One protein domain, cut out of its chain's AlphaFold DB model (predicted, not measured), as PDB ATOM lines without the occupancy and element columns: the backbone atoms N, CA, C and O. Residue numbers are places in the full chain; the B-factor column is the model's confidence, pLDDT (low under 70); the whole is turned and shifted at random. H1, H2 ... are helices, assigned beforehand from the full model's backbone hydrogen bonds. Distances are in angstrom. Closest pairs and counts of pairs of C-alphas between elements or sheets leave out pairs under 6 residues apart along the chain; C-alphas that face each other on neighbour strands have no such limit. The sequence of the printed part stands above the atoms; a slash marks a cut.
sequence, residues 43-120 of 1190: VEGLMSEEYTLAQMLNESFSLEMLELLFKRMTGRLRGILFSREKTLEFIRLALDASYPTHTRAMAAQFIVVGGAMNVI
ATOM      1  N   VAL A  43      13.983  17.072  36.797       86.81
ATOM      2  CA  VAL A  43      12.970  17.755  35.977       86.81
ATOM      3  C   VAL A  43      13.530  18.143  34.608       86.81
ATOM      4  O   VAL A  43      12.808  18.033  33.625       86.81
ATOM      5  N   GLU A  44      14.796  18.550  34.517       85.75
ATOM      6  CA  GLU A  44      15.475  18.850  33.253       85.75
ATOM      7  C   GLU A  44      15.573  17.601  32.361       85.75
ATOM      8  O   GLU A  44      15.043  17.618  31.252       85.75
ATOM      9  N   GLY A  45      16.115  16.487  32.871       84.50
ATOM     10  CA  GLY A  45      16.223  15.224  32.126       84.50
ATOM     11  C   GLY A  45      14.874  14.598  31.747       84.50
ATOM     12  O   GLY A  45      14.736  14.018  30.672       84.50
ATOM     13  N   LEU A  46      13.843  14.771  32.582       85.62
ATOM     14  CA  LEU A  46      12.470  14.366  32.259       85.62
ATOM     15  C   LEU A  46      11.850  15.229  31.145       85.62
ATOM     16  O   LEU A  46      10.985  14.752  30.418       85.62
ATOM     17  N   MET A  47      12.260  16.495  31.030       84.69
ATOM     18  CA  MET A  47      11.761  17.435  30.020       84.69
ATOM     19  C   MET A  47      12.586  17.432  28.723       84.69
ATOM     20  O   MET A  47      12.074  17.918  27.713       84.69
ATOM     21  N   SER A  48      13.823  16.916  28.731       84.75
ATOM     22  CA  SER A  48      14.645  16.712  27.527       84.75
ATOM     23  C   SER A  48      14.484  15.324  26.895       84.75
ATOM     24  O   SER A  48      14.809  15.157  25.723       84.75
ATOM     25  N   GLU A  49      13.974  14.345  27.652       79.00
ATOM     26  CA  GLU A  49      13.840  12.925  27.273       79.00
ATOM     27  C   GLU A  49      15.175  12.214  26.945       79.00
ATOM     28  O   GLU A  49      15.186  11.076  26.477       79.00
ATOM     29  N   GLU A  50      16.317  12.837  27.262       79.00
ATOM     30  CA  GLU A  50      17.668  12.298  27.017       79.00
ATOM     31  C   GLU A  50      18.043  11.125  27.943       79.00
ATOM     32  O   GLU A  50      18.990  10.386  27.667       79.00
ATOM     33  N   TYR A  51      17.306  10.946  29.044       84.00
ATOM     34  CA  TYR A  51      17.546   9.922  30.061       84.00
ATOM     35  C   TYR A  51      16.295   9.072  30.302       84.00
ATOM     36  O   TYR A  51      15.177   9.577  30.388       84.00
ATOM     37  N   THR A  52      16.479   7.763  30.480       88.56
ATOM     38  CA  THR A  52      15.388   6.845  30.858       88.56
ATOM     39  C   THR A  52      14.962   7.050  32.317       88.56
ATOM     40  O   THR A  52      15.787   7.426  33.157       88.56
ATOM     41  N   LEU A  53      13.708   6.724  32.676       88.50
ATOM     42  CA  LEU A  53      13.284   6.755  34.088       88.50
ATOM     43  C   LEU A  53      14.163   5.863  34.981       88.50
ATOM     44  O   LEU A  53      14.461   6.248  36.108       88.50
ATOM     45  N   ALA A  54      14.657   4.729  34.475       88.31
ATOM     46  CA  ALA A  54      15.591   3.867  35.204       88.31
ATOM     47  C   ALA A  54      16.912   4.577  35.558       88.31
ATOM     48  O   ALA A  54      17.397   4.462  36.682       88.31
ATOM     49  N   GLN A  55      17.481   5.342  34.619       89.00
ATOM     50  CA  GLN A  55      18.694   6.132  34.855       89.00
ATOM     51  C   GLN A  55      18.441   7.312  35.800       89.00
ATOM     52  O   GLN A  55      19.325   7.651  36.581       89.00
ATOM     53  N   MET A  56      17.255   7.928  35.755       89.06
ATOM     54  CA  MET A  56      16.902   9.059  36.623       89.06
ATOM     55  C   MET A  56      16.533   8.644  38.056       89.06
ATOM     56  O   MET A  56      16.786   9.403  38.987       89.06
ATOM     57  N   LEU A  57      15.989   7.439  38.250       89.81
ATOM     58  CA  LEU A  57      15.643   6.860  39.556       89.81
ATOM     59  C   LEU A  57      16.748   5.933  40.102       89.81
ATOM     60  O   LEU A  57      16.470   4.894  40.706       89.81
ATOM     61  N   ASN A  58      18.013   6.278  39.864       88.12
ATOM     62  CA  ASN A  58      19.147   5.618  40.516       88.12
ATOM     63  C   ASN A  58      19.279   6.069  41.989       88.12
ATOM     64  O   ASN A  58      18.582   6.981  42.424       88.12
ATOM     65  N   GLU A  59      20.217   5.481  42.736       85.00
ATOM     66  CA  GLU A  59      20.433   5.704  44.182       85.00
ATOM     67  C   GLU A  59      20.650   7.172  44.616       85.00
ATOM     68  O   GLU A  59      20.528   7.491  45.799       85.00
ATOM     69  N   SER A  60      20.934   8.090  43.684       83.88
ATOM     70  CA  SER A  60      20.984   9.538  43.952       83.88
ATOM     71  C   SER A  60      19.610  10.216  44.091       83.88
ATOM     72  O   SER A  60      19.556  11.370  44.530       83.88
ATOM     73  N   PHE A  61      18.507   9.534  43.754       88.12
ATOM     74  CA  PHE A  61      17.138  10.043  43.881       88.12
ATOM     75  C   PHE A  61      16.491   9.564  45.193       88.12
ATOM     76  O   PHE A  61      16.050   8.425  45.320       88.12
ATOM     77  N   SER A  62      16.416  10.434  46.203       89.12
ATOM     78  CA  SER A  62      15.927  10.049  47.535       89.12
ATOM     79  C   SER A  62      14.405  10.181  47.712       89.12
ATOM     80  O   SER A  62      13.723  10.925  47.005       89.12
ATOM     81  N   LEU A  63      13.860   9.527  48.746       87.31
ATOM     82  CA  LEU A  63      12.457   9.709  49.141       87.31
ATOM     83  C   LEU A  63      12.157  11.160  49.579       87.31
ATOM     84  O   LEU A  63      11.074  11.672  49.307       87.31
ATOM     85  N   GLU A  64      13.127  11.861  50.179       86.94
ATOM     86  CA  GLU A  64      13.004  13.294  50.496       86.94
ATOM     87  C   GLU A  64      12.876  14.136  49.214       86.94
ATOM     88  O   GLU A  64      12.064  15.063  49.157       86.94
ATOM     89  N   MET A  65      13.617  13.786  48.153       89.38
ATOM     90  CA  MET A  65      13.458  14.420  46.843       89.38
ATOM     91  C   MET A  65      12.064  14.173  46.257       89.38
ATOM     92  O   MET A  65      11.480  15.108  45.708       89.38
ATOM     93  N   LEU A  66      11.500  12.971  46.417       90.00
ATOM     94  CA  LEU A  66      10.136  12.651  45.976       90.00
ATOM     95  C   LEU A  66       9.078  13.504  46.695       90.00
ATOM     96  O   LEU A  66       8.213  14.100  46.049       90.00
ATOM     97  N   GLU A  67       9.156  13.605  48.025       87.75
ATOM     98  CA  GLU A  67       8.228  14.419  48.821       87.75
ATOM     99  C   GLU A  67       8.335  15.913  48.476       87.75
ATOM    100  O   GLU A  67       7.319  16.593  48.295       87.75
ATOM    101  N   LEU A  68       9.558  16.435  48.334       87.38
ATOM    102  CA  LEU A  68       9.798  17.831  47.961       87.38
ATOM    103  C   LEU A  68       9.358  18.138  46.526       87.38
ATOM    104  O   LEU A  68       8.790  19.212  46.297       87.38
ATOM    105  N   LEU A  69       9.560  17.205  45.590       89.19
ATOM    106  CA  LEU A  69       9.036  17.278  44.228       89.19
ATOM    107  C   LEU A  69       7.508  17.364  44.269       89.19
ATOM    108  O   LEU A  69       6.944  18.350  43.803       89.19
ATOM    109  N   PHE A  70       6.816  16.409  44.893       88.75
ATOM    110  CA  PHE A  70       5.349  16.398  44.925       88.75
ATOM    111  C   PHE A  70       4.726  17.591  45.659       88.75
ATOM    112  O   PHE A  70       3.634  18.025  45.282       88.75
ATOM    113  N   LYS A  71       5.434  18.178  46.632       85.69
ATOM    114  CA  LYS A  71       5.029  19.404  47.342       85.69
ATOM    115  C   LYS A  71       5.229  20.697  46.533       85.69
ATOM    116  O   LYS A  71       4.664  21.723  46.905       85.69
ATOM    117  N   ARG A  72       6.036  20.680  45.463       83.94
ATOM    118  CA  ARG A  72       6.398  21.869  44.652       83.94
ATOM    119  C   ARG A  72       6.058  21.752  43.160       83.94
ATOM    120  O   ARG A  72       6.129  22.740  42.434       83.94
ATOM    121  N   MET A  73       5.696  20.559  42.704       86.12
ATOM    122  CA  MET A  73       5.395  20.212  41.318       86.12
ATOM    123  C   MET A  73       4.219  21.018  40.750       86.12
ATOM    124  O   MET A  73       3.131  21.062  41.323       86.12
ATOM    125  N   THR A  74       4.423  21.605  39.569       87.12
ATOM    126  CA  THR A  74       3.379  22.340  38.843       87.12
ATOM    127  C   THR A  74       2.319  21.396  38.266       87.12
ATOM    128  O   THR A  74       2.588  20.224  37.998       87.12
ATOM    129  N   GLY A  75       1.115  21.914  37.995       84.56
ATOM    130  CA  GLY A  75       0.044  21.138  37.355       84.56
ATOM    131  C   GLY A  75       0.436  20.550  35.991       84.56
ATOM    132  O   GLY A  75       0.047  19.428  35.680       84.56
ATOM    133  N   ARG A  76       1.276  21.256  35.213       86.31
ATOM    134  CA  ARG A  76       1.817  20.759  33.935       86.31
ATOM    135  C   ARG A  76       2.733  19.551  34.141       86.31
ATOM    136  O   ARG A  76       2.539  18.533  33.489       86.31
ATOM    137  N   LEU A  77       3.687  19.646  35.068       86.00
ATOM    138  CA  LEU A  77       4.613  18.553  35.384       86.00
ATOM    139  C   LEU A  77       3.874  17.336  35.973       86.00
ATOM    140  O   LEU A  77       4.149  16.203  35.588       86.00
ATOM    141  N   ARG A  78       2.857  17.572  36.816       87.81
ATOM    142  CA  ARG A  78       1.943  16.534  37.325       87.81
ATOM    143  C   ARG A  78       1.191  15.818  36.193       87.81
ATOM    144  O   ARG A  78       1.050  14.602  36.248       87.81
ATOM    145  N   GLY A  79       0.737  16.548  35.172       85.62
ATOM    146  CA  GLY A  79       0.065  15.975  33.999       85.62
ATOM    147  C   GLY A  79       0.978  15.130  33.099       85.62
ATOM    148  O   GLY A  79       0.511  14.161  32.512       85.62
ATOM    149  N   ILE A  80       2.272  15.457  33.025       86.50
ATOM    150  CA  ILE A  80       3.272  14.670  32.281       86.50
ATOM    151  C   ILE A  80       3.592  13.367  33.032       86.50
ATOM    152  O   ILE A  80       3.466  12.278  32.468       86.50
ATOM    153  N   LEU A  81       3.942  13.473  34.322       86.94
ATOM    154  CA  LEU A  81       4.330  12.335  35.167       86.94
ATOM    155  C   LEU A  81       3.209  11.302  35.352       86.94
ATOM    156  O   LEU A  81       3.494  10.110  35.404       86.94
ATOM    157  N   PHE A  82       1.950  11.744  35.414       89.19
ATOM    158  CA  PHE A  82       0.776  10.868  35.535       89.19
ATOM    159  C   PHE A  82      -0.054  10.818  34.246       89.19
ATOM    160  O   PHE A  82      -1.281  10.729  34.279       89.19
ATOM    161  N   SER A  83       0.624  10.854  33.097       89.88
ATOM    162  CA  SER A  83       0.063  10.376  31.829       89.88
ATOM    163  C   SER A  83      -0.090   8.846  31.845       89.88
ATOM    164  O   SER A  83       0.562   8.154  32.635       89.88
ATOM    165  N   ARG A  84      -0.933   8.290  30.960       88.12
ATOM    166  CA  ARG A  84      -1.108   6.829  30.814       88.12
ATOM    167  C   ARG A  84       0.217   6.130  30.507       88.12
ATOM    168  O   ARG A  84       0.537   5.123  31.132       88.12
ATOM    169  N   GLU A  85       0.988   6.706  29.593       88.12
ATOM    170  CA  GLU A  85       2.271   6.180  29.123       88.12
ATOM    171  C   GLU A  85       3.337   6.199  30.222       88.12
ATOM    172  O   GLU A  85       3.866   5.139  30.560       88.12
ATOM    173  N   LYS A  86       3.595   7.352  30.864       89.44
ATOM    174  CA  LYS A  86       4.601   7.425  31.941       89.44
ATOM    175  C   LYS A  86       4.203   6.604  33.165       89.44
ATOM    176  O   LYS A  86       5.065   5.986  33.777       89.44
ATOM    177  N   THR A  87       2.910   6.494  33.483       90.75
ATOM    178  CA  THR A  87       2.446   5.606  34.566       90.75
ATOM    179  C   THR A  87       2.724   4.133  34.253       90.75
ATOM    180  O   THR A  87       3.177   3.408  35.137       90.75
ATOM    181  N   LEU A  88       2.517   3.684  33.010       90.50
ATOM    182  CA  LEU A  88       2.894   2.331  32.587       90.50
ATOM    183  C   LEU A  88       4.419   2.128  32.586       90.50
ATOM    184  O   LEU A  88       4.876   1.049  32.960       90.50
ATOM    185  N   GLU A  89       5.212   3.148  32.242       91.31
ATOM    186  CA  GLU A  89       6.679   3.116  32.359       91.31
ATOM    187  C   GLU A  89       7.123   2.933  33.826       91.31
ATOM    188  O   GLU A  89       7.900   2.023  34.113       91.31
ATOM    189  N   PHE A  90       6.554   3.696  34.773       93.25
ATOM    190  CA  PHE A  90       6.795   3.508  36.214       93.25
ATOM    191  C   PHE A  90       6.374   2.114  36.711       93.25
ATOM    192  O   PHE A  90       7.092   1.515  37.509       93.25
ATOM    193  N   ILE A  91       5.235   1.572  36.259       91.62
ATOM    194  CA  ILE A  91       4.778   0.235  36.686       91.62
ATOM    195  C   ILE A  91       5.731  -0.851  36.177       91.62
ATOM    196  O   ILE A  91       6.145  -1.708  36.956       91.62
ATOM    197  N   ARG A  92       6.126  -0.797  34.899       91.06
ATOM    198  CA  ARG A  92       7.106  -1.731  34.319       91.06
ATOM    199  C   ARG A  92       8.431  -1.666  35.082       91.06
ATOM    200  O   ARG A  92       8.935  -2.703  35.492       91.06
ATOM    201  N   LEU A  93       8.925  -0.459  35.368       92.88
ATOM    202  CA  LEU A  93      10.159  -0.236  36.128       92.88
ATOM    203  C   LEU A  93      10.085  -0.715  37.591       92.88
ATOM    204  O   LEU A  93      11.100  -1.113  38.152       92.88
ATOM    205  N   ALA A  94       8.908  -0.695  38.222       93.31
ATOM    206  CA  ALA A  94       8.720  -1.222  39.575       93.31
ATOM    207  C   ALA A  94       8.696  -2.761  39.617       93.31
ATOM    208  O   ALA A  94       9.194  -3.370  40.570       93.31
ATOM    209  N   LEU A  95       8.110  -3.402  38.604       91.31
ATOM    210  CA  LEU A  95       7.867  -4.848  38.591       91.31
ATOM    211  C   LEU A  95       8.968  -5.654  37.889       91.31
ATOM    212  O   LEU A  95       9.150  -6.819  38.214       91.31
ATOM    213  N   ASP A  96       9.749  -5.047  36.997       88.81
ATOM    214  CA  ASP A  96      10.874  -5.715  36.342       88.81
ATOM    215  C   ASP A  96      12.055  -5.922  37.315       88.81
ATOM    216  O   ASP A  96      12.742  -4.984  37.731       88.81
ATOM    217  N   ALA A  97      12.298  -7.185  37.678       85.62
ATOM    218  CA  ALA A  97      13.349  -7.596  38.608       85.62
ATOM    219  C   ALA A  97      14.784  -7.547  38.037       85.62
ATOM    220  O   ALA A  97      15.720  -7.963  38.722       85.62
ATOM    221  N   SER A  98      14.993  -7.050  36.812       86.38
ATOM    222  CA  SER A  98      16.337  -6.727  36.306       86.38
ATOM    223  C   SER A  98      16.902  -5.416  36.874       86.38
ATOM    224  O   SER A  98      18.118  -5.220  36.849       86.38
ATOM    225  N   TYR A  99      16.052  -4.542  37.428       89.56
ATOM    226  CA  TYR A  99      16.458  -3.262  38.016       89.56
ATOM    227  C   TYR A  99      16.755  -3.355  39.527       89.56
ATOM    228  O   TYR A  99      16.163  -4.183  40.226       89.56
ATOM    229  N   PRO A 100      17.620  -2.481  40.085       90.62
ATOM    230  CA  PRO A 100      17.908  -2.456  41.521       90.62
ATOM    231  C   PRO A 100      16.670  -2.148  42.376       90.62
ATOM    232  O   PRO A 100      15.878  -1.265  42.037       90.62
ATOM    233  N   THR A 101      16.551  -2.794  43.540       91.88
ATOM    234  CA  THR A 101      15.438  -2.620  44.496       91.88
ATOM    235  C   THR A 101      15.138  -1.154  44.825       91.88
ATOM    236  O   THR A 101      13.972  -0.788  44.951       91.88
ATOM    237  N   HIS A 102      16.156  -0.288  44.907       93.12
ATOM    238  CA  HIS A 102      15.968   1.154  45.105       93.12
ATOM    239  C   HIS A 102      15.166   1.806  43.964       93.12
ATOM    240  O   HIS A 102      14.146   2.447  44.212       93.12
ATOM    241  N   THR A 103      15.594   1.609  42.714       93.44
ATOM    242  CA  THR A 103      14.940   2.145  41.509       93.44
ATOM    243  C   THR A 103      13.502   1.649  41.398       93.44
ATOM    244  O   THR A 103      12.579   2.437  41.171       93.44
ATOM    245  N   ARG A 104      13.302   0.353  41.658       93.88
ATOM    246  CA  ARG A 104      11.986  -0.292  41.690       93.88
ATOM    247  C   ARG A 104      11.079   0.305  42.774       93.88
ATOM    248  O   ARG A 104       9.924   0.641  42.505       93.88
ATOM    249  N   ALA A 105      11.616   0.524  43.977       94.19
ATOM    250  CA  ALA A 105      10.903   1.148  45.087       94.19
ATOM    251  C   ALA A 105      10.519   2.604  44.791       94.19
ATOM    252  O   ALA A 105       9.377   2.988  45.053       94.19
ATOM    253  N   MET A 106      11.425   3.410  44.228       94.25
ATOM    254  CA  MET A 106      11.121   4.795  43.848       94.25
ATOM    255  C   MET A 106      10.018   4.845  42.785       94.25
ATOM    256  O   MET A 106       9.068   5.610  42.941       94.25
ATOM    257  N   ALA A 107      10.069   3.977  41.769       94.38
ATOM    258  CA  ALA A 107       9.016   3.871  40.759       94.38
ATOM    259  C   ALA A 107       7.646   3.496  41.370       94.38
ATOM    260  O   ALA A 107       6.633   4.131  41.059       94.38
ATOM    261  N   ALA A 108       7.611   2.552  42.319       94.19
ATOM    262  CA  ALA A 108       6.398   2.218  43.071       94.19
ATOM    263  C   ALA A 108       5.870   3.404  43.911       94.19
ATOM    264  O   ALA A 108       4.664   3.674  43.911       94.19
ATOM    265  N   GLN A 109       6.748   4.161  44.584       93.56
ATOM    266  CA  GLN A 109       6.333   5.344  45.352       93.56
ATOM    267  C   GLN A 109       5.832   6.487  44.457       93.56
ATOM    268  O   GLN A 109       4.888   7.178  44.848       93.56
ATOM    269  N   PHE A 110       6.371   6.659  43.243       92.38
ATOM    270  CA  PHE A 110       5.840   7.627  42.274       92.38
ATOM    271  C   PHE A 110       4.349   7.381  41.990       92.38
ATOM    272  O   PHE A 110       3.559   8.324  42.008       92.38
ATOM    273  N   ILE A 111       3.943   6.120  41.820       91.69
ATOM    274  CA  ILE A 111       2.545   5.722  41.585       91.69
ATOM    275  C   ILE A 111       1.685   5.962  42.841       91.69
ATOM    276  O   ILE A 111       0.662   6.653  42.786       91.69
ATOM    277  N   VAL A 112       2.109   5.403  43.982       89.12
ATOM    278  CA  VAL A 112       1.299   5.288  45.213       89.12
ATOM    279  C   VAL A 112       1.192   6.602  45.998       89.12
ATOM    280  O   VAL A 112       0.136   6.891  46.574       89.12
ATOM    281  N   VAL A 113       2.262   7.402  46.028       86.31
ATOM    282  CA  VAL A 113       2.316   8.703  46.724       86.31
ATOM    283  C   VAL A 113       1.954   9.850  45.777       86.31
ATOM    284  O   VAL A 113       1.322  10.818  46.197       86.31
ATOM    285  N   GLY A 114       2.292   9.738  44.488       81.88
ATOM    286  CA  GLY A 114       2.079  10.804  43.508       81.88
ATOM    287  C   GLY A 114       0.617  11.090  43.171       81.88
ATOM    288  O   GLY A 114       0.274  12.240  42.880       81.88
ATOM    289  N   GLY A 115      -0.258  10.084  43.270       82.19
ATOM    290  CA  GLY A 115      -1.693  10.224  42.998       82.19
ATOM    291  C   GLY A 115      -2.150   9.651  41.650       82.19
ATOM    292  O   GLY A 115      -3.115  10.156  41.081       82.19
ATOM    293  N   ALA A 116      -1.484   8.612  41.132       85.38
ATOM    294  CA  ALA A 116      -1.736   8.041  39.800       85.38
ATOM    295  C   ALA A 116      -3.125   7.376  39.608       85.38
ATOM    296  O   ALA A 116      -3.457   6.929  38.514       85.38
ATOM    297  N   MET A 117      -3.979   7.327  40.636       81.38
ATOM    298  CA  MET A 117      -5.318   6.712  40.608       81.38
ATOM    299  C   MET A 117      -6.270   7.188  39.488       81.38
ATOM    300  O   MET A 117      -7.178   6.445  39.108       81.38
ATOM    301  N   ASN A 118      -6.068   8.401  38.963       82.94
ATOM    302  CA  ASN A 118      -6.915   9.013  37.930       82.94
ATOM    303  C   ASN A 118      -6.432   8.753  36.490       82.94
ATOM    304  O   ASN A 118      -7.055   9.229  35.547       82.94
ATOM    305  N   VAL A 119      -5.348   7.988  36.314       84.62
ATOM    306  CA  VAL A 119      -4.793   7.596  35.002       84.62
ATOM    307  C   VAL A 119      -5.772   6.748  34.175       84.62
ATOM    308  O   VAL A 119      -5.691   6.712  32.950       84.62
ATOM    309  N   ILE A 120      -6.727   6.098  34.844       84.62
ATOM    310  CA  ILE A 120      -7.830   5.357  34.232       84.62
ATOM    311  C   ILE A 120      -9.143   5.862  34.837       84.62
ATOM    312  O   ILE A 120      -9.250   6.024  36.059       84.62
TER     313      ILE A 120
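This is residues 43 to 120 of the 1190 residues of the protein "FYVE-type domain-containing protein" of Phytophthora kernoviae (UniProt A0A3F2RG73). A helical hairpin of the two longest helices, H5 and H6, makes one side of this domain, and the shorter helices H1, H2, H3 and H4 gather loosely over its other side, with few contacts between helices there. H2 packs on H5 toward the turn of the hairpin, while the little H7 packs on the first residues of H5 at the hairpin's open end. The printed part has 78 residues with seven named helices, H1 to H7 in chain order, and no named strand; the class is all helix. The whole is compact, with a radius of gyration of the C-alphas of 11.6 A, and its rounded outline spans 32 by 27 by 24 A.

Find C-alpha 43 at (12.970, 17.755, 35.977), where H1 begins; it runs to residue 48, 8.7 A from first to last C-alpha. Next come H2, residues 53 to 56, 5.0 A long, and H3, residues 63 to 72, 14.3 A long. H4 takes residues 75 to 81 over 10.0 A. Look for C-alpha 84 at (-1.108, 6.829, 30.814): from there H5 runs 16.7 A to residue 95. H6, residues 101 to 114, is the longest helix at 19.0 A. H7, residues 116 to 119, is 5.7 A long and ends with C-alpha 119 at (-4.793, 7.596, 35.002).

Start at the hub, H5, which touches three helices. H5 and H6 form a helical hairpin and run opposite ways at a steep tilt of 39 degrees; their closest C-alphas, of Ala 94 and Arg 104, are 4.0 A apart. H2 touches H5 at residues 89 to 93 alone, closest at the C-alphas of Ala 54 and Leu 93, 6.9 A. H7 only just touches H5, with 3 pairs of C-alphas within 8 A, at residues 84 to 87 alone; the closest are those of Arg 84 and Val 119, 5.6 A. H3 only just touches H6, also with 3 pairs, closest at the C-alphas of Phe 70 and Gly 114, 6.6 A; they run the same way at a shallow tilt of 27 degrees. H4 and H5 are close but not clearly touching, their closest C-alphas, of Leu 81 and Thr 87, 7.0 A apart. H1 and H4 are near each other, with 6 pairs of C-alphas within 10 A. In H1, H3, H4, H5 and H6 every O i to N i+4 pair is within hydrogen-bond range; H2 and H7 are too short for such a pair.

The two farthest C-alphas, of Gly 75 and Ser 98, are 32.3 A apart. The printed part has no cut, and no link is long. The mean pLDDT of the printed part is 88.1, and no printed residue is under 70.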